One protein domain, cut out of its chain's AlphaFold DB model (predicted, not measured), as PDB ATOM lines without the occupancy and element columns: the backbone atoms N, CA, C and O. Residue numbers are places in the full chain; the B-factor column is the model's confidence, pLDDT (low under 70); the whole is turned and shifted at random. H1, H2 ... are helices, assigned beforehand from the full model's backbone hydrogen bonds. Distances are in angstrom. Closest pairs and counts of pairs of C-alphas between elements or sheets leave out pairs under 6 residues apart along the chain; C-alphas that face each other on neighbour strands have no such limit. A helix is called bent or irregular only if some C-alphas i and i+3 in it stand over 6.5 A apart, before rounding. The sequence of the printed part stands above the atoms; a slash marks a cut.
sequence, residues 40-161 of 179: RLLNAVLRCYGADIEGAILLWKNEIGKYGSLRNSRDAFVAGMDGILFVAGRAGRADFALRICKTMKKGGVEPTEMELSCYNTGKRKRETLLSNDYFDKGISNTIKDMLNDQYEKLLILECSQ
ATOM      1  N   ARG A  40      -5.816 -22.578 -51.380       86.25
ATOM      2  CA  ARG A  40      -6.007 -23.973 -51.811       86.25
ATOM      3  C   ARG A  40      -4.821 -24.851 -51.435       86.25
ATOM      4  O   ARG A  40      -5.018 -25.977 -50.980       86.25
ATOM      5  N   LEU A  41      -3.605 -24.326 -51.587       86.81
ATOM      6  CA  LEU A  41      -2.386 -25.027 -51.199       86.81
ATOM      7  C   LEU A  41      -2.324 -25.200 -49.677       86.81
ATOM      8  O   LEU A  41      -2.039 -26.300 -49.212       86.81
ATOM      9  N   LEU A  42      -2.654 -24.156 -48.906       87.62
ATOM     10  CA  LEU A  42      -2.729 -24.249 -47.440       87.62
ATOM     11  C   LEU A  42      -3.704 -25.333 -46.988       87.62
ATOM     12  O   LEU A  42      -3.348 -26.184 -46.173       87.62
ATOM     13  N   ASN A  43      -4.913 -25.323 -47.549       92.06
ATOM     14  CA  ASN A  43      -5.941 -26.312 -47.250       92.06
ATOM     15  C   ASN A  43      -5.444 -27.730 -47.574       92.06
ATOM     16  O   ASN A  43      -5.529 -28.624 -46.735       92.06
ATOM     17  N   ALA A  44      -4.854 -27.931 -48.756       91.56
ATOM     18  CA  ALA A  44      -4.317 -29.225 -49.168       91.56
ATOM     19  C   ALA A  44      -3.227 -29.739 -48.212       91.56
ATOM     20  O   ALA A  44      -3.318 -30.875 -47.752       91.56
ATOM     21  N   VAL A  45      -2.250 -28.891 -47.864       91.31
ATOM     22  CA  VAL A  45      -1.159 -29.237 -46.939       91.31
ATOM     23  C   VAL A  45      -1.703 -29.630 -45.566       91.31
ATOM     24  O   VAL A  45      -1.282 -30.635 -45.001       91.31
ATOM     25  N   LEU A  46      -2.670 -28.880 -45.034       92.88
ATOM     26  CA  LEU A  46      -3.275 -29.190 -43.739       92.88
ATOM     27  C   LEU A  46      -4.022 -30.527 -43.762       92.88
ATOM     28  O   LEU A  46      -3.879 -31.327 -42.841       92.88
ATOM     29  N   ARG A  47      -4.758 -30.830 -44.836       93.12
ATOM     30  CA  ARG A  47      -5.488 -32.104 -44.967       93.12
ATOM     31  C   ARG A  47      -4.573 -33.331 -45.002       93.12
ATOM     32  O   ARG A  47      -5.035 -34.422 -44.658       93.12
ATOM     33  N   CYS A  48      -3.301 -33.175 -45.375       93.31
ATOM     34  CA  CYS A  48      -2.314 -34.260 -45.356       93.31
ATOM     35  C   CYS A  48      -2.006 -34.783 -43.945       93.31
ATOM     36  O   CYS A  48      -1.559 -35.919 -43.824       93.31
ATOM     37  N   TYR A  49      -2.307 -34.024 -42.886       92.50
ATOM     38  CA  TYR A  49      -2.108 -34.467 -41.498       92.50
ATOM     39  C   TYR A  49      -3.092 -35.563 -41.060       92.50
ATOM     40  O   TYR A  49      -2.950 -36.151 -39.990       92.50
ATOM     41  N   GLY A  50      -4.098 -35.888 -41.880       91.12
ATOM     42  CA  GLY A  50      -5.009 -36.988 -41.590       91.12
ATOM     43  C   GLY A  50      -5.812 -36.724 -40.318       91.12
ATOM     44  O   GLY A  50      -6.694 -35.876 -40.344       91.12
ATOM     45  N   ALA A  51      -5.548 -37.487 -39.254       92.19
ATOM     46  CA  ALA A  51      -6.186 -37.347 -37.939       92.19
ATOM     47  C   ALA A  51      -5.288 -36.657 -36.888       92.19
ATOM     48  O   ALA A  51      -5.708 -36.496 -35.742       92.19
ATOM     49  N   ASP A  52      -4.068 -36.243 -37.253       93.19
ATOM     50  CA  ASP A  52      -3.158 -35.527 -36.356       93.19
ATOM     51  C   ASP A  52      -3.516 -34.034 -36.280       93.19
ATOM     52  O   ASP A  52      -2.997 -33.184 -37.008       93.19
ATOM     53  N   ILE A  53      -4.458 -33.719 -35.392       93.94
ATOM     54  CA  ILE A  53      -4.928 -32.349 -35.188       93.94
ATOM     55  C   ILE A  53      -3.877 -31.448 -34.534       93.94
ATOM     56  O   ILE A  53      -3.797 -30.266 -34.867       93.94
ATOM     57  N   GLU A  54      -3.060 -31.989 -33.632       93.75
ATOM     58  CA  GLU A  54      -2.043 -31.212 -32.923       93.75
ATOM     59  C   GLU A  54      -0.932 -30.794 -33.889       93.75
ATOM     60  O   GLU A  54      -0.562 -29.618 -33.921       93.75
ATOM     61  N   GLY A  55      -0.480 -31.712 -34.753       93.19
ATOM     62  CA  GLY A  55       0.464 -31.405 -35.826       93.19
ATOM     63  C   GLY A  55      -0.070 -30.346 -36.790       93.19
ATOM     64  O   GLY A  55       0.629 -29.374 -37.090       93.19
ATOM     65  N   ALA A  56      -1.336 -30.456 -37.209       94.19
ATOM     66  CA  ALA A  56      -1.964 -29.470 -38.090       94.19
ATOM     67  C   ALA A  56      -2.055 -28.073 -37.442       94.19
ATOM     68  O   ALA A  56      -1.753 -27.061 -38.083       94.19
ATOM     69  N   ILE A  57      -2.429 -27.997 -36.159       93.12
ATOM     70  CA  ILE A  57      -2.487 -26.736 -35.402       93.12
ATOM     71  C   ILE A  57      -1.087 -26.147 -35.212       93.12
ATOM     72  O   ILE A  57      -0.917 -24.929 -35.318       93.12
ATOM     73  N   LEU A  58      -0.087 -26.980 -34.926       93.44
ATOM     74  CA  LEU A  58       1.293 -26.540 -34.748       93.44
ATOM     75  C   LEU A  58       1.854 -25.957 -36.048       93.44
ATOM     76  O   LEU A  58       2.407 -24.855 -36.030       93.44
ATOM     77  N   LEU A  59       1.636 -26.640 -37.177       91.44
ATOM     78  CA  LEU A  59       2.012 -26.142 -38.499       91.44
ATOM     79  C   LEU A  59       1.346 -24.791 -38.782       91.44
ATOM     80  O   LEU A  59       2.013 -23.844 -39.209       91.44
ATOM     81  N   TRP A  60       0.040 -24.683 -38.517       90.50
ATOM     82  CA  TRP A  60      -0.687 -23.429 -38.684       90.50
ATOM     83  C   TRP A  60      -0.075 -22.304 -37.849       90.50
ATOM     84  O   TRP A  60       0.196 -21.228 -38.372       90.50
ATOM     85  N   LYS A  61       0.185 -22.530 -36.562       89.19
ATOM     86  CA  LYS A  61       0.701 -21.482 -35.672       89.19
ATOM     87  C   LYS A  61       2.118 -21.033 -36.027       89.19
ATOM     88  O   LYS A  61       2.384 -19.834 -35.988       89.19
ATOM     89  N   ASN A  62       3.002 -21.969 -36.360       87.06
ATOM     90  CA  ASN A  62       4.434 -21.686 -36.457       87.06
ATOM     91  C   ASN A  62       4.873 -21.328 -37.879       87.06
ATOM     92  O   ASN A  62       5.659 -20.401 -38.081       87.06
ATOM     93  N   GLU A  63       4.336 -22.030 -38.876       83.81
ATOM     94  CA  GLU A  63       4.874 -21.980 -40.232       83.81
ATOM     95  C   GLU A  63       3.974 -21.188 -41.172       83.81
ATOM     96  O   GLU A  63       4.419 -20.211 -41.784       83.81
ATOM     97  N   ILE A  64       2.699 -21.585 -41.276       81.56
ATOM     98  CA  ILE A  64       1.864 -21.191 -42.421       81.56
ATOM     99  C   ILE A  64       0.758 -20.178 -42.106       81.56
ATOM    100  O   ILE A  64       0.349 -19.419 -42.986       81.56
ATOM    101  N   GLY A  65       0.304 -20.092 -40.856       79.31
ATOM    102  CA  GLY A  65      -0.813 -19.229 -40.453       79.31
ATOM    103  C   GLY A  65      -0.491 -17.741 -40.527       79.31
ATOM    104  O   GLY A  65      -1.395 -16.920 -40.656       79.31
ATOM    105  N   LYS A  66       0.796 -17.369 -40.544       82.06
ATOM    106  CA  LYS A  66       1.209 -15.996 -40.862       82.06
ATOM    107  C   LYS A  66       0.820 -15.611 -42.288       82.06
ATOM    108  O   LYS A  66       0.432 -14.475 -42.503       82.06
ATOM    109  N   TYR A  67       0.857 -16.535 -43.247       75.50
ATOM    110  CA  TYR A  67       0.478 -16.255 -44.634       75.50
ATOM    111  C   TYR A  67      -1.036 -16.288 -44.839       75.50
ATOM    112  O   TYR A  67      -1.570 -15.475 -45.584       75.50
ATOM    113  N   GLY A  68      -1.721 -17.178 -44.121       71.31
ATOM    114  CA  GLY A  68      -3.178 -17.249 -44.068       71.31
ATOM    115  C   GLY A  68      -3.802 -16.360 -42.994       71.31
ATOM    116  O   GLY A  68      -4.902 -16.644 -42.557       71.31
ATOM    117  N   SER A  69      -3.122 -15.331 -42.485       77.56
ATOM    118  CA  SER A  69      -3.736 -14.411 -41.521       77.56
ATOM    119  C   SER A  69      -4.738 -13.511 -42.235       77.56
ATOM    120  O   SER A  69      -4.474 -13.066 -43.349       77.56
ATOM    121  N   LEU A  70      -5.834 -13.143 -41.569       67.12
ATOM    122  CA  LEU A  70      -6.814 -12.177 -42.090       67.12
ATOM    123  C   LEU A  70      -6.202 -10.845 -42.519       67.12
ATOM    124  O   LEU A  70      -6.716 -10.204 -43.428       67.12
ATOM    125  N   ARG A  71      -5.085 -10.443 -41.898       69.56
ATOM    126  CA  ARG A  71      -4.338  -9.240 -42.297       69.56
ATOM    127  C   ARG A  71      -3.722  -9.358 -43.694       69.56
ATOM    128  O   ARG A  71      -3.485  -8.339 -44.325       69.56
ATOM    129  N   ASN A  72      -3.447 -10.583 -44.137       72.94
ATOM    130  CA  ASN A  72      -2.739 -10.880 -45.378       72.94
ATOM    131  C   ASN A  72      -3.682 -11.393 -46.470       72.94
ATOM    132  O   ASN A  72      -3.550 -10.984 -47.618       72.94
ATOM    133  N   SER A  73      -4.630 -12.271 -46.128       83.94
ATOM    134  CA  SER A  73      -5.678 -12.732 -47.041       83.94
ATOM    135  C   SER A  73      -6.805 -13.425 -46.272       83.94
ATOM    136  O   SER A  73      -6.584 -14.429 -45.590       83.94
ATOM    137  N   ARG A  74      -8.033 -12.903 -46.407       86.69
ATOM    138  CA  ARG A  74      -9.245 -13.521 -45.846       86.69
ATOM    139  C   ARG A  74      -9.479 -14.911 -46.439       86.69
ATOM    140  O   ARG A  74      -9.756 -15.840 -45.693       86.69
ATOM    141  N   ASP A  75      -9.301 -15.068 -47.744       87.25
ATOM    142  CA  ASP A  75      -9.548 -16.341 -48.429       87.25
ATOM    143  C   ASP A  75      -8.546 -17.417 -47.995       87.25
ATOM    144  O   ASP A  75      -8.917 -18.566 -47.761       87.25
ATOM    145  N   ALA A  76      -7.275 -17.042 -47.814       87.25
ATOM    146  CA  ALA A  76      -6.251 -17.953 -47.310       87.25
ATOM    147  C   ALA A  76      -6.490 -18.339 -45.842       87.25
ATOM    148  O   ALA A  76      -6.220 -19.477 -45.455       87.25
ATOM    149  N   PHE A  77      -7.025 -17.413 -45.037       91.56
ATOM    150  CA  PHE A  77      -7.458 -17.698 -43.671       91.56
ATOM    151  C   PHE A  77      -8.574 -18.738 -43.639       91.56
ATOM    152  O   PHE A  77      -8.426 -19.760 -42.973       91.56
ATOM    153  N   VAL A  78      -9.654 -18.502 -44.389       92.44
ATOM    154  CA  VAL A  78     -10.805 -19.414 -44.460       92.44
ATOM    155  C   VAL A  78     -10.372 -20.790 -44.947       92.44
ATOM    156  O   VAL A  78     -10.595 -21.779 -44.257       92.44
ATOM    157  N   ALA A  79      -9.630 -20.853 -46.054       92.25
ATOM    158  CA  ALA A  79      -9.161 -22.120 -46.601       92.25
ATOM    159  C   ALA A  79      -8.231 -22.883 -45.635       92.25
ATOM    160  O   ALA A  79      -8.247 -24.115 -45.586       92.25
ATOM    161  N   GLY A  80      -7.431 -22.170 -44.837       92.62
ATOM    162  CA  GLY A  80      -6.641 -22.762 -43.761       92.62
ATOM    163  C   GLY A  80      -7.509 -23.357 -42.651       92.62
ATOM    164  O   GLY A  80      -7.306 -24.502 -42.244       92.62
ATOM    165  N   MET A  81      -8.515 -22.613 -42.195       95.19
ATOM    166  CA  MET A  81      -9.466 -23.088 -41.186       95.19
ATOM    167  C   MET A  81     -10.260 -24.304 -41.686       95.19
ATOM    168  O   MET A  81     -10.382 -25.277 -40.944       95.19
ATOM    169  N   ASP A  82     -10.683 -24.321 -42.954       95.94
ATOM    170  CA  ASP A  82     -11.326 -25.474 -43.603       95.94
ATOM    171  C   ASP A  82     -10.449 -26.730 -43.580       95.94
ATOM    172  O   ASP A  82     -10.937 -27.849 -43.381       95.94
ATOM    173  N   GLY A  83      -9.142 -26.555 -43.790       95.19
ATOM    174  CA  GLY A  83      -8.162 -27.633 -43.703       95.19
ATOM    175  C   GLY A  83      -8.086 -28.222 -42.296       95.19
ATOM    176  O   GLY A  83      -8.159 -29.441 -42.133       95.19
ATOM    177  N   ILE A  84      -8.015 -27.370 -41.270       96.06
ATOM    178  CA  ILE A  84      -7.976 -27.808 -39.864       96.06
ATOM    179  C   ILE A  84      -9.310 -28.446 -39.449       96.06
ATOM    180  O   ILE A  84      -9.307 -29.467 -38.764       96.06
ATOM    181  N   LEU A  85     -10.450 -27.906 -39.892       97.25
ATOM    182  CA  LEU A  85     -11.775 -28.483 -39.640       97.25
ATOM    183  C   LEU A  85     -11.907 -29.886 -40.234       97.25
ATOM    184  O   LEU A  85     -12.417 -30.791 -39.572       97.25
ATOM    185  N   PHE A  86     -11.395 -30.096 -41.448       97.56
ATOM    186  CA  PHE A  86     -11.325 -31.428 -42.039       97.56
ATOM    187  C   PHE A  86     -10.500 -32.391 -41.170       97.56
ATOM    188  O   PHE A  86     -10.949 -33.508 -40.909       97.56
ATOM    189  N   VAL A  87      -9.326 -31.969 -40.686       96.81
ATOM    190  CA  VAL A  87      -8.481 -32.787 -39.794       96.81
ATOM    191  C   VAL A  87      -9.195 -33.076 -38.467       96.81
ATOM    192  O   VAL A  87      -9.173 -34.207 -37.985       96.81
ATOM    193  N   ALA A  88      -9.916 -32.102 -37.908       96.31
ATOM    194  CA  ALA A  88     -10.724 -32.303 -36.707       96.31
ATOM    195  C   ALA A  88     -11.832 -33.348 -36.921       96.31
ATOM    196  O   ALA A  88     -12.038 -34.211 -36.067       96.31
ATOM    197  N   GLY A  89     -12.487 -33.334 -38.086       95.00
ATOM    198  CA  GLY A  89     -13.446 -34.369 -38.478       95.00
ATOM    199  C   GLY A  89     -12.798 -35.742 -38.626       95.00
ATOM    200  O   GLY A  89     -13.309 -36.734 -38.109       95.00
ATOM    201  N   ARG A  90     -11.622 -35.807 -39.261       93.94
ATOM    202  CA  ARG A  90     -10.825 -37.041 -39.387       93.94
ATOM    203  C   ARG A  90     -10.414 -37.621 -38.037       93.94
ATOM    204  O   ARG A  90     -10.374 -38.840 -37.898       93.94
ATOM    205  N   ALA A  91     -10.130 -36.766 -37.061       91.56
ATOM    206  CA  ALA A  91      -9.791 -37.150 -35.696       91.56
ATOM    207  C   ALA A  91     -11.022 -37.473 -34.827       91.56
ATOM    208  O   ALA A  91     -10.882 -38.066 -33.759       91.56
ATOM    209  N   GLY A  92     -12.229 -37.086 -35.258       91.19
ATOM    210  CA  GLY A  92     -13.442 -37.143 -34.437       91.19
ATOM    211  C   GLY A  92     -13.370 -36.243 -33.209       91.19
ATOM    212  O   GLY A  92     -13.694 -36.674 -32.106       91.19
ATOM    213  N   ARG A  93     -12.854 -35.026 -33.391       92.38
ATOM    214  CA  ARG A  93     -12.659 -34.024 -32.339       92.38
ATOM    215  C   ARG A  93     -13.562 -32.821 -32.584       92.38
ATOM    216  O   ARG A  93     -13.099 -31.747 -32.978       92.38
ATOM    217  N   ALA A  94     -14.864 -33.001 -32.361       93.94
ATOM    218  CA  ALA A  94     -15.851 -31.933 -32.527       93.94
ATOM    219  C   ALA A  94     -15.617 -30.757 -31.560       93.94
ATOM    220  O   ALA A  94     -15.857 -29.598 -31.899       93.94
ATOM    221  N   ASP A  95     -15.064 -31.038 -30.377       93.50
ATOM    222  CA  ASP A  95     -14.655 -30.035 -29.394       93.50
ATOM    223  C   ASP A  95     -13.615 -29.053 -29.958       93.50
ATOM    224  O   ASP A  95     -13.694 -27.844 -29.723       93.50
ATOM    225  N   PHE A  96     -12.659 -29.557 -30.740       94.69
ATOM    226  CA  PHE A  96     -11.683 -28.721 -31.427       94.69
ATOM    227  C   PHE A  96     -12.293 -27.982 -32.611       94.69
ATOM    228  O   PHE A  96     -12.010 -26.797 -32.771       94.69
ATOM    229  N   ALA A  97     -13.155 -28.630 -33.399       95.75
ATOM    230  CA  ALA A  97     -13.842 -27.975 -34.512       95.75
ATOM    231  C   ALA A  97     -14.607 -26.722 -34.045       95.75
ATOM    232  O   ALA A  97     -14.450 -25.644 -34.616       95.75
ATOM    233  N   LEU A  98     -15.309 -26.806 -32.910       95.19
ATOM    234  CA  LEU A  98     -15.958 -25.652 -32.280       95.19
ATOM    235  C   LEU A  98     -14.987 -24.532 -31.890       95.19
ATOM    236  O   LEU A  98     -15.301 -23.347 -32.021       95.19
ATOM    237  N   ARG A  99     -13.796 -24.875 -31.389       95.19
ATOM    238  CA  ARG A  99     -12.759 -23.880 -31.069       95.19
ATOM    239  C   ARG A  99     -12.235 -23.196 -32.331       95.19
ATOM    240  O   ARG A  99     -11.936 -22.001 -32.275       95.19
ATOM    241  N   ILE A 100     -12.158 -23.913 -33.452       94.88
ATOM    242  CA  ILE A 100     -11.815 -23.335 -34.755       94.88
ATOM    243  C   ILE A 100     -12.903 -22.361 -35.211       94.88
ATOM    244  O   ILE A 100     -12.575 -21.212 -35.484       94.88
ATOM    245  N   CYS A 101     -14.186 -22.731 -35.145       94.44
ATOM    246  CA  CYS A 101     -15.299 -21.814 -35.426       94.44
ATOM    247  C   CYS A 101     -15.228 -20.535 -34.575       94.44
ATOM    248  O   CYS A 101     -15.311 -19.424 -35.095       94.44
ATOM    249  N   LYS A 102     -14.958 -20.658 -33.268       93.44
ATOM    250  CA  LYS A 102     -14.739 -19.492 -32.389       93.44
ATOM    251  C   LYS A 102     -13.526 -18.652 -32.805       93.44
ATOM    252  O   LYS A 102     -13.534 -17.436 -32.630       93.44
ATOM    253  N   THR A 103     -12.478 -19.283 -33.325       91.81
ATOM    254  CA  THR A 103     -11.283 -18.593 -33.836       91.81
ATOM    255  C   THR A 103     -11.594 -17.831 -35.123       91.81
ATOM    256  O   THR A 103     -11.150 -16.695 -35.264       91.81
ATOM    257  N   MET A 104     -12.412 -18.400 -36.010       92.44
ATOM    258  CA  MET A 104     -12.909 -17.716 -37.207       92.44
ATOM    259  C   MET A 104     -13.721 -16.474 -36.841       92.44
ATOM    260  O   MET A 104     -13.399 -15.387 -37.321       92.44
ATOM    261  N   LYS A 105     -14.662 -16.595 -35.893       91.81
ATOM    262  CA  LYS A 105     -15.462 -15.456 -35.404       91.81
ATOM    263  C   LYS A 105     -14.603 -14.358 -34.789       91.81
ATOM    264  O   LYS A 105     -14.785 -13.183 -35.086       91.81
ATOM    265  N   LYS A 106     -13.600 -14.725 -33.983       89.62
ATOM    266  CA  LYS A 106     -12.602 -13.766 -33.463       89.62
ATOM    267  C   LYS A 106     -11.805 -13.080 -34.574       89.62
ATOM    268  O   LYS A 106     -11.337 -11.963 -34.389       89.62
ATOM    269  N   GLY A 107     -11.645 -13.755 -35.704       85.94
ATOM    270  CA  GLY A 107     -11.083 -13.210 -36.928       85.94
ATOM    271  C   GLY A 107     -12.062 -12.377 -37.771       85.94
ATOM    272  O   GLY A 107     -11.673 -11.840 -38.802       85.94
ATOM    273  N   GLY A 108     -13.325 -12.241 -37.368       87.75
ATOM    274  CA  GLY A 108     -14.339 -11.535 -38.152       87.75
ATOM    275  C   GLY A 108     -14.854 -12.326 -39.356       87.75
ATOM    276  O   GLY A 108     -15.371 -11.731 -40.299       87.75
ATOM    277  N   VAL A 109     -14.704 -13.654 -39.350       89.88
ATOM    278  CA  VAL A 109     -15.338 -14.547 -40.325       89.88
ATOM    279  C   VAL A 109     -16.365 -15.411 -39.612       89.88
ATOM    280  O   VAL A 109     -16.018 -16.159 -38.699       89.88
ATOM    281  N   GLU A 110     -17.616 -15.331 -40.049       90.00
ATOM    282  CA  GLU A 110     -18.663 -16.224 -39.568       90.00
ATOM    283  C   GLU A 110     -18.532 -17.600 -40.240       90.00
ATOM    284  O   GLU A 110     -18.505 -17.670 -41.470       90.00
ATOM    285  N   PRO A 111     -18.414 -18.692 -39.463       91.62
ATOM    286  CA  PRO A 111     -18.507 -20.048 -39.979       91.62
ATOM    287  C   PRO A 111     -19.892 -20.298 -40.573       91.62
ATOM    288  O   PRO A 111     -20.906 -19.930 -39.987       91.62
ATOM    289  N   THR A 112     -19.922 -20.995 -41.695       91.38
ATOM    290  CA  THR A 112     -21.128 -21.348 -42.438       91.38
ATOM    291  C   THR A 112     -21.251 -22.866 -42.568       91.38
ATOM    292  O   THR A 112     -20.461 -23.649 -42.029       91.38
ATOM    293  N   GLU A 113     -22.234 -23.319 -43.340       89.12
ATOM    294  CA  GLU A 113     -22.380 -24.734 -43.675       89.12
ATOM    295  C   GLU A 113     -21.208 -25.297 -44.481       89.12
ATOM    296  O   GLU A 113     -21.000 -26.513 -44.491       89.12
ATOM    297  N   MET A 114     -20.423 -24.441 -45.144       91.38
ATOM    298  CA  MET A 114     -19.240 -24.880 -45.877       91.38
ATOM    299  C   MET A 114     -18.178 -25.440 -44.920       91.38
ATOM    300  O   MET A 114     -17.651 -26.535 -45.139       91.38
ATOM    301  N   GLU A 115     -17.938 -24.747 -43.811       94.25
ATOM    302  CA  GLU A 115     -17.041 -25.161 -42.733       94.25
ATOM    303  C   GLU A 115     -17.525 -26.472 -42.089       94.25
ATOM    304  O   GLU A 115     -16.748 -27.419 -41.903       94.25
ATOM    305  N   LEU A 116     -18.834 -26.580 -41.825       94.06
ATOM    306  CA  LEU A 116     -19.451 -27.810 -41.316       94.06
ATOM    307  C   LEU A 116     -19.284 -28.980 -42.296       94.06
ATOM    308  O   LEU A 116     -18.963 -30.104 -41.902       94.06
ATOM    309  N   SER A 117     -19.466 -28.729 -43.591       95.19
ATOM    310  CA  SER A 117     -19.263 -29.722 -44.647       95.19
ATOM    311  C   SER A 117     -17.802 -30.180 -44.731       95.19
ATOM    312  O   SER A 117     -17.530 -31.367 -44.963       95.19
ATOM    313  N   CYS A 118     -16.844 -29.287 -44.469       95.19
ATOM    314  CA  CYS A 118     -15.428 -29.638 -44.393       95.19
ATOM    315  C   CYS A 118     -15.142 -30.597 -43.228       95.19
ATOM    316  O   CYS A 118     -14.519 -31.643 -43.451       95.19
ATOM    317  N   TYR A 119     -15.675 -30.315 -42.032       96.94
ATOM    318  CA  TYR A 119     -15.628 -31.235 -40.886       96.94
ATOM    319  C   TYR A 119     -16.257 -32.597 -41.223       96.94
ATOM    320  O   TYR A 119     -15.609 -33.639 -41.096       96.94
ATOM    321  N   ASN A 120     -17.484 -32.600 -41.753       95.38
ATOM    322  CA  ASN A 120     -18.214 -33.825 -42.096       95.38
ATOM    323  C   ASN A 120     -17.500 -34.661 -43.165       95.38
ATOM    324  O   ASN A 120     -17.539 -35.890 -43.145       95.38
ATOM    325  N   THR A 121     -16.808 -34.022 -44.105       95.50
ATOM    326  CA  THR A 121     -16.000 -34.726 -45.109       95.50
ATOM    327  C   THR A 121     -14.802 -35.432 -44.475       95.50
ATOM    328  O   THR A 121     -14.479 -36.557 -44.862       95.50
ATOM    329  N   GLY A 122     -14.179 -34.821 -43.465       94.06
ATOM    330  CA  GLY A 122     -13.163 -35.482 -42.650       94.06
ATOM    331  C   GLY A 122     -13.729 -36.667 -41.867       94.06
ATOM    332  O   GLY A 122     -13.186 -37.772 -41.943       94.06
ATOM    333  N   LYS A 123     -14.862 -36.459 -41.188       93.88
ATOM    334  CA  LYS A 123     -15.566 -37.486 -40.407       93.88
ATOM    335  C   LYS A 123     -15.933 -38.710 -41.248       93.88
ATOM    336  O   LYS A 123     -15.551 -39.820 -40.890       93.88
ATOM    337  N   ARG A 124     -16.549 -38.514 -42.418       92.69
ATOM    338  CA  ARG A 124     -16.892 -39.609 -43.345       92.69
ATOM    339  C   ARG A 124     -15.676 -40.446 -43.721       92.69
ATOM    340  O   ARG A 124     -15.719 -41.667 -43.667       92.69
ATOM    341  N   LYS A 125     -14.547 -39.801 -44.038       89.44
ATOM    342  CA  LYS A 125     -13.310 -40.534 -44.336       89.44
ATOM    343  C   LYS A 125     -12.813 -41.342 -43.134       89.44
ATOM    344  O   LYS A 125     -12.188 -42.377 -43.335       89.44
ATOM    345  N   ARG A 126     -12.983 -40.849 -41.899       87.19
ATOM    346  CA  ARG A 126     -12.635 -41.605 -40.679       87.19
ATOM    347  C   ARG A 126     -13.480 -42.870 -40.595       87.19
ATOM    348  O   ARG A 126     -12.928 -43.946 -40.426       87.19
ATOM    349  N   GLU A 127     -14.789 -42.727 -40.769       85.56
ATOM    350  CA  GLU A 127     -15.746 -43.836 -40.734       85.56
ATOM    351  C   GLU A 127     -15.431 -44.891 -41.796       85.56
ATOM    352  O   GLU A 127     -15.408 -46.068 -41.468       85.56
ATOM    353  N   THR A 128     -15.082 -44.481 -43.022       84.88
ATOM    354  CA  THR A 128     -14.655 -45.412 -44.084       84.88
ATOM    355  C   THR A 128     -13.403 -46.214 -43.716       84.88
ATOM    356  O   THR A 128     -13.296 -47.379 -44.083       84.88
ATOM    357  N   LEU A 129     -12.435 -45.612 -43.016       78.94
ATOM    358  CA  LEU A 129     -11.246 -46.349 -42.572       78.94
ATOM    359  C   LEU A 129     -11.589 -47.316 -41.437       78.94
ATOM    360  O   LEU A 129     -11.230 -48.483 -41.511       78.94
ATOM    361  N   LEU A 130     -12.358 -46.853 -40.449       76.31
ATOM    362  CA  LEU A 130     -12.792 -47.675 -39.317       76.31
ATOM    363  C   LEU A 130     -13.715 -48.830 -39.733       76.31
ATOM    364  O   LEU A 130     -13.754 -49.842 -39.049       76.31
ATOM    365  N   SER A 131     -14.472 -48.697 -40.827       71.12
ATOM    366  CA  SER A 131     -15.329 -49.775 -41.334       71.12
ATOM    367  C   SER A 131     -14.568 -50.859 -42.097       71.12
ATOM    368  O   SER A 131     -15.085 -51.962 -42.239       71.12
ATOM    369  N   ASN A 132     -13.380 -50.541 -42.622       65.31
ATOM    370  CA  ASN A 132     -12.567 -51.478 -43.400       65.31
ATOM    371  C   ASN A 132     -11.643 -52.326 -42.517       65.31
ATOM    372  O   ASN A 132     -11.304 -53.449 -42.893       65.31
ATOM    373  N   ASP A 133     -11.285 -51.824 -41.337       61.25
ATOM    374  CA  ASP A 133     -10.570 -52.595 -40.330       61.25
ATOM    375  C   ASP A 133     -11.586 -53.449 -39.551       61.25
ATOM    376  O   ASP A 133     -12.304 -52.967 -38.681       61.25
ATOM    377  N   TYR A 134     -11.661 -54.749 -39.864       50.69
ATOM    378  CA  TYR A 134     -12.526 -55.761 -39.216       50.69
ATOM    379  C   TYR A 134     -12.280 -55.951 -37.701       50.69
ATOM    380  O   TYR A 134     -12.855 -56.848 -37.083       50.69
ATOM    381  N   PHE A 135     -11.409 -55.140 -37.099       45.78
ATOM    382  CA  PHE A 135     -10.936 -55.288 -35.736       45.78
ATOM    383  C   PHE A 135     -11.557 -54.251 -34.801       45.78
ATOM    384  O   PHE A 135     -11.322 -53.052 -34.897       45.78
ATOM    385  N   ASP A 136     -12.301 -54.803 -33.848       45.84
ATOM    386  CA  ASP A 136     -12.569 -54.257 -32.527       45.84
ATOM    387  C   ASP A 136     -13.356 -52.936 -32.492       45.84
ATOM    388  O   ASP A 136     -12.833 -51.842 -32.269       45.84
ATOM    389  N   LYS A 137     -14.690 -53.067 -32.546       49.44
ATOM    390  CA  LYS A 137     -15.591 -52.181 -31.788       49.44
ATOM    391  C   LYS A 137     -15.363 -52.420 -30.286       49.44
ATOM    392  O   LYS A 137     -16.263 -52.859 -29.573       49.44
ATOM    393  N   GLY A 138     -14.141 -52.168 -29.827       48.19
ATOM    394  CA  GLY A 138     -13.764 -52.204 -28.430       48.19
ATOM    395  C   GLY A 138     -14.607 -51.169 -27.704       48.19
ATOM    396  O   GLY A 138     -14.631 -50.008 -28.106       48.19
ATOM    397  N   ILE A 139     -15.362 -51.653 -26.715       49.06
ATOM    398  CA  ILE A 139     -16.164 -50.940 -25.712       49.06
ATOM    399  C   ILE A 139     -16.193 -49.428 -25.967       49.06
ATOM    400  O   ILE A 139     -15.308 -48.684 -25.537       49.06
ATOM    401  N   SER A 140     -17.228 -48.991 -26.695       53.88
ATOM    402  CA  SER A 140     -17.609 -47.584 -26.796       53.88
ATOM    403  C   SER A 140     -17.536 -46.980 -25.398       53.88
ATOM    404  O   SER A 140     -18.257 -47.388 -24.485       53.88
ATOM    405  N   ASN A 141     -16.636 -46.015 -25.218       58.16
ATOM    406  CA  ASN A 141     -16.695 -45.117 -24.079       58.16
ATOM    407  C   ASN A 141     -17.943 -44.264 -24.296       58.16
ATOM    408  O   ASN A 141     -17.848 -43.160 -24.825       58.16
ATOM    409  N   THR A 142     -19.107 -44.786 -23.916       63.50
ATOM    410  CA  THR A 142     -20.427 -44.199 -24.182       63.50
ATOM    411  C   THR A 142     -20.476 -42.724 -23.783       63.50
ATOM    412  O   THR A 142     -21.059 -41.907 -24.482       63.50
ATOM    413  N   ILE A 143     -19.763 -42.349 -22.718       65.12
ATOM    414  CA  ILE A 143     -19.618 -40.959 -22.268       65.12
ATOM    415  C   ILE A 143     -18.848 -40.094 -23.280       65.12
ATOM    416  O   ILE A 143     -19.249 -38.968 -23.559       65.12
ATOM    417  N   LYS A 144     -17.741 -40.597 -23.839       68.00
ATOM    418  CA  LYS A 144     -16.932 -39.875 -24.833       68.00
ATOM    419  C   LYS A 144     -17.715 -39.673 -26.130       68.00
ATOM    420  O   LYS A 144     -17.649 -38.587 -26.701       68.00
ATOM    421  N   ASP A 145     -18.480 -40.680 -26.539       72.94
ATOM    422  CA  ASP A 145     -19.335 -40.603 -27.724       72.94
ATOM    423  C   ASP A 145     -20.495 -39.620 -27.495       72.94
ATOM    424  O   ASP A 145     -20.691 -38.712 -28.298       72.94
ATOM    425  N   MET A 146     -21.163 -39.678 -26.335       76.06
ATOM    426  CA  MET A 146     -22.216 -38.720 -25.963       76.06
ATOM    427  C   MET A 146     -21.716 -37.269 -25.906       76.06
ATOM    428  O   MET A 146     -22.406 -36.360 -26.371       76.06
ATOM    429  N   LEU A 147     -20.530 -37.027 -25.340       81.06
ATOM    430  CA  LEU A 147     -19.936 -35.687 -25.302       81.06
ATOM    431  C   LEU A 147     -19.567 -35.203 -26.705       81.06
ATOM    432  O   LEU A 147     -19.807 -34.043 -27.039       81.06
ATOM    433  N   ASN A 148     -19.011 -36.083 -27.541       84.00
ATOM    434  CA  ASN A 148     -18.701 -35.734 -28.920       84.00
ATOM    435  C   ASN A 148     -19.976 -35.385 -29.703       84.00
ATOM    436  O   ASN A 148     -19.989 -34.372 -30.396       84.00
ATOM    437  N   ASP A 149     -21.067 -36.127 -29.515       86.31
ATOM    438  CA  ASP A 149     -22.364 -35.828 -30.132       86.31
ATOM    439  C   ASP A 149     -22.927 -34.469 -29.692       86.31
ATOM    440  O   ASP A 149     -23.500 -33.733 -30.499       86.31
ATOM    441  N   GLN A 150     -22.764 -34.097 -28.418       90.44
ATOM    442  CA  GLN A 150     -23.148 -32.765 -27.938       90.44
ATOM    443  C   GLN A 150     -22.330 -31.665 -28.621       90.44
ATOM    444  O   GLN A 150     -22.895 -30.664 -29.064       90.44
ATOM    445  N   TYR A 151     -21.015 -31.856 -28.749       93.44
ATOM    446  CA  TYR A 151     -20.163 -30.913 -29.466       93.44
ATOM    447  C   TYR A 151     -20.505 -30.835 -30.954       93.44
ATOM    448  O   TYR A 151     -20.508 -29.742 -31.509       93.44
ATOM    449  N   GLU A 152     -20.853 -31.945 -31.600       92.00
ATOM    450  CA  GLU A 152     -21.294 -31.932 -32.997       92.00
ATOM    451  C   GLU A 152     -22.614 -31.181 -33.174       92.00
ATOM    452  O   GLU A 152     -22.734 -30.373 -34.092       92.00
ATOM    453  N   LYS A 153     -23.580 -31.357 -32.266       92.44
ATOM    454  CA  LYS A 153     -24.829 -30.573 -32.279       92.44
ATOM    455  C   LYS A 153     -24.560 -29.078 -32.138       92.44
ATOM    456  O   LYS A 153     -25.133 -28.281 -32.876       92.44
ATOM    457  N   LEU A 154     -23.675 -28.695 -31.221       92.62
ATOM    458  CA  LEU A 154     -23.259 -27.300 -31.072       92.62
ATOM    459  C   LEU A 154     -22.533 -26.791 -32.321       92.62
ATOM    460  O   LEU A 154     -22.763 -25.661 -32.730       92.62
ATOM    461  N   LEU A 155     -21.685 -27.614 -32.942       92.62
ATOM    462  CA  LEU A 155     -20.970 -27.254 -34.166       92.62
ATOM    463  C   LEU A 155     -21.943 -26.982 -35.313       92.62
ATOM    464  O   LEU A 155     -21.789 -25.986 -36.013       92.62
ATOM    465  N   ILE A 156     -22.965 -27.828 -35.462       91.38
ATOM    466  CA  ILE A 156     -24.049 -27.617 -36.423       91.38
ATOM    467  C   ILE A 156     -24.713 -26.270 -36.154       91.38
ATOM    468  O   ILE A 156     -24.790 -25.448 -37.055       91.38
ATOM    469  N   LEU A 157     -25.124 -26.001 -34.912       89.75
ATOM    470  CA  LEU A 157     -25.765 -24.732 -34.563       89.75
ATOM    471  C   LEU A 157     -24.883 -23.516 -34.862       89.75
ATOM    472  O   LEU A 157     -25.397 -22.514 -35.347       89.75
ATOM    473  N   GLU A 158     -23.580 -23.591 -34.589       89.81
ATOM    474  CA  GLU A 158     -22.633 -22.504 -34.862       89.81
ATOM    475  C   GLU A 158     -22.459 -22.234 -36.360       89.81
ATOM    476  O   GLU A 158     -22.382 -21.074 -36.756       89.81
ATOM    477  N   CYS A 159     -22.427 -23.284 -37.183       88.75
ATOM    478  CA  CYS A 159     -22.294 -23.193 -38.639       88.75
ATOM    479  C   CYS A 159     -23.623 -22.947 -39.371       88.75
ATOM    480  O   CYS A 159     -23.625 -22.579 -40.542       88.75
ATOM    481  N   SER A 160     -24.754 -23.166 -38.698       82.50
ATOM    482  CA  SER A 160     -26.103 -22.906 -39.207       82.50
ATOM    483  C   SER A 160     -26.647 -21.542 -38.773       82.50
ATOM    484  O   SER A 160     -27.828 -21.263 -38.996       82.50
ATOM    485  N   GLN A 161     -25.835 -20.689 -38.132       66.81
ATOM    486  CA  GLN A 161     -26.278 -19.343 -37.771       66.81
ATOM    487  C   GLN A 161     -26.643 -18.567 -39.039       66.81
ATOM    488  O   GLN A 161     -25.879 -18.502 -39.996       66.81
TER     489      GLN A 161
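Overview. This is residues 40 to 161 of the 179 residues of the protein "Hypothetical protein" of Proboscia inermis (UniProt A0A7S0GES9). The longest helix, H5, packs beside H3, and with H4 and H6 they make an up-and-down four-helix bundle, each helix running against the one before; H5 and H6 meet at one end and splay open at the other. H1 and H2 pack on H3, which is the hub, and residues 130 to 144 stick out. The 122 printed residues hold six named helices, H1 to H6 in chain order, and no named strand: all helix. The whole is compact, radius of gyration of the C-alphas 14.6 A, but elongated, spanning 46 by 29 by 20 A.

Arrangement. H5, residues 113 to 132, touches H3, residues 74 to 91, at a shallow tilt of 29 degrees, the same way; their closest C-alphas, Gly 89 and Lys 123, are 4.2 A apart. H3 and H4, residues 94 to 106, form a hairpin at 12 degrees, closest at C-alphas 85 and 97, 5.6 A. H6, residues 142 to 159, touches H4 at C-alphas 94 and 151, 5.4 A. H5 and H6 form a hairpin, touching with residues 113 to 116 and 155 to 159 alone; C-alphas 113 and 159 come closest, 5.3 A. H1, residues 40 to 47, touches H3 at C-alphas 43 and 83, 4.4 A. H2, residues 53 to 64, forms a hairpin with H3, closest at C-alphas 53 and 87, 5.8 A. H3 and H6 are apart. Every O i to N i+4 pair is within hydrogen-bond range in H1, H3, H4, H5 and H6; in H2 7 of 8 are.

Along the chain. H5 is 28.5 A long, H3 25.7 A, H6 25.6 A, H4 18.5 A, H2 14.9 A and H1 10.6 A. C-alpha 40 is at (-6.007, -23.973, -51.811) and C-alpha 159 at (-22.294, -23.193, -38.639). H2 is irregular, but only just: C-alphas 61 and 64 are 6.9 A apart.

Size, cuts and confidence. The C-alphas farthest apart, Arg 71 and Tyr 134, are 47.3 A apart. The printed part has no cut and no long link. Confidence is under 70 at residues 70 to 71, 132 to 144 and 161.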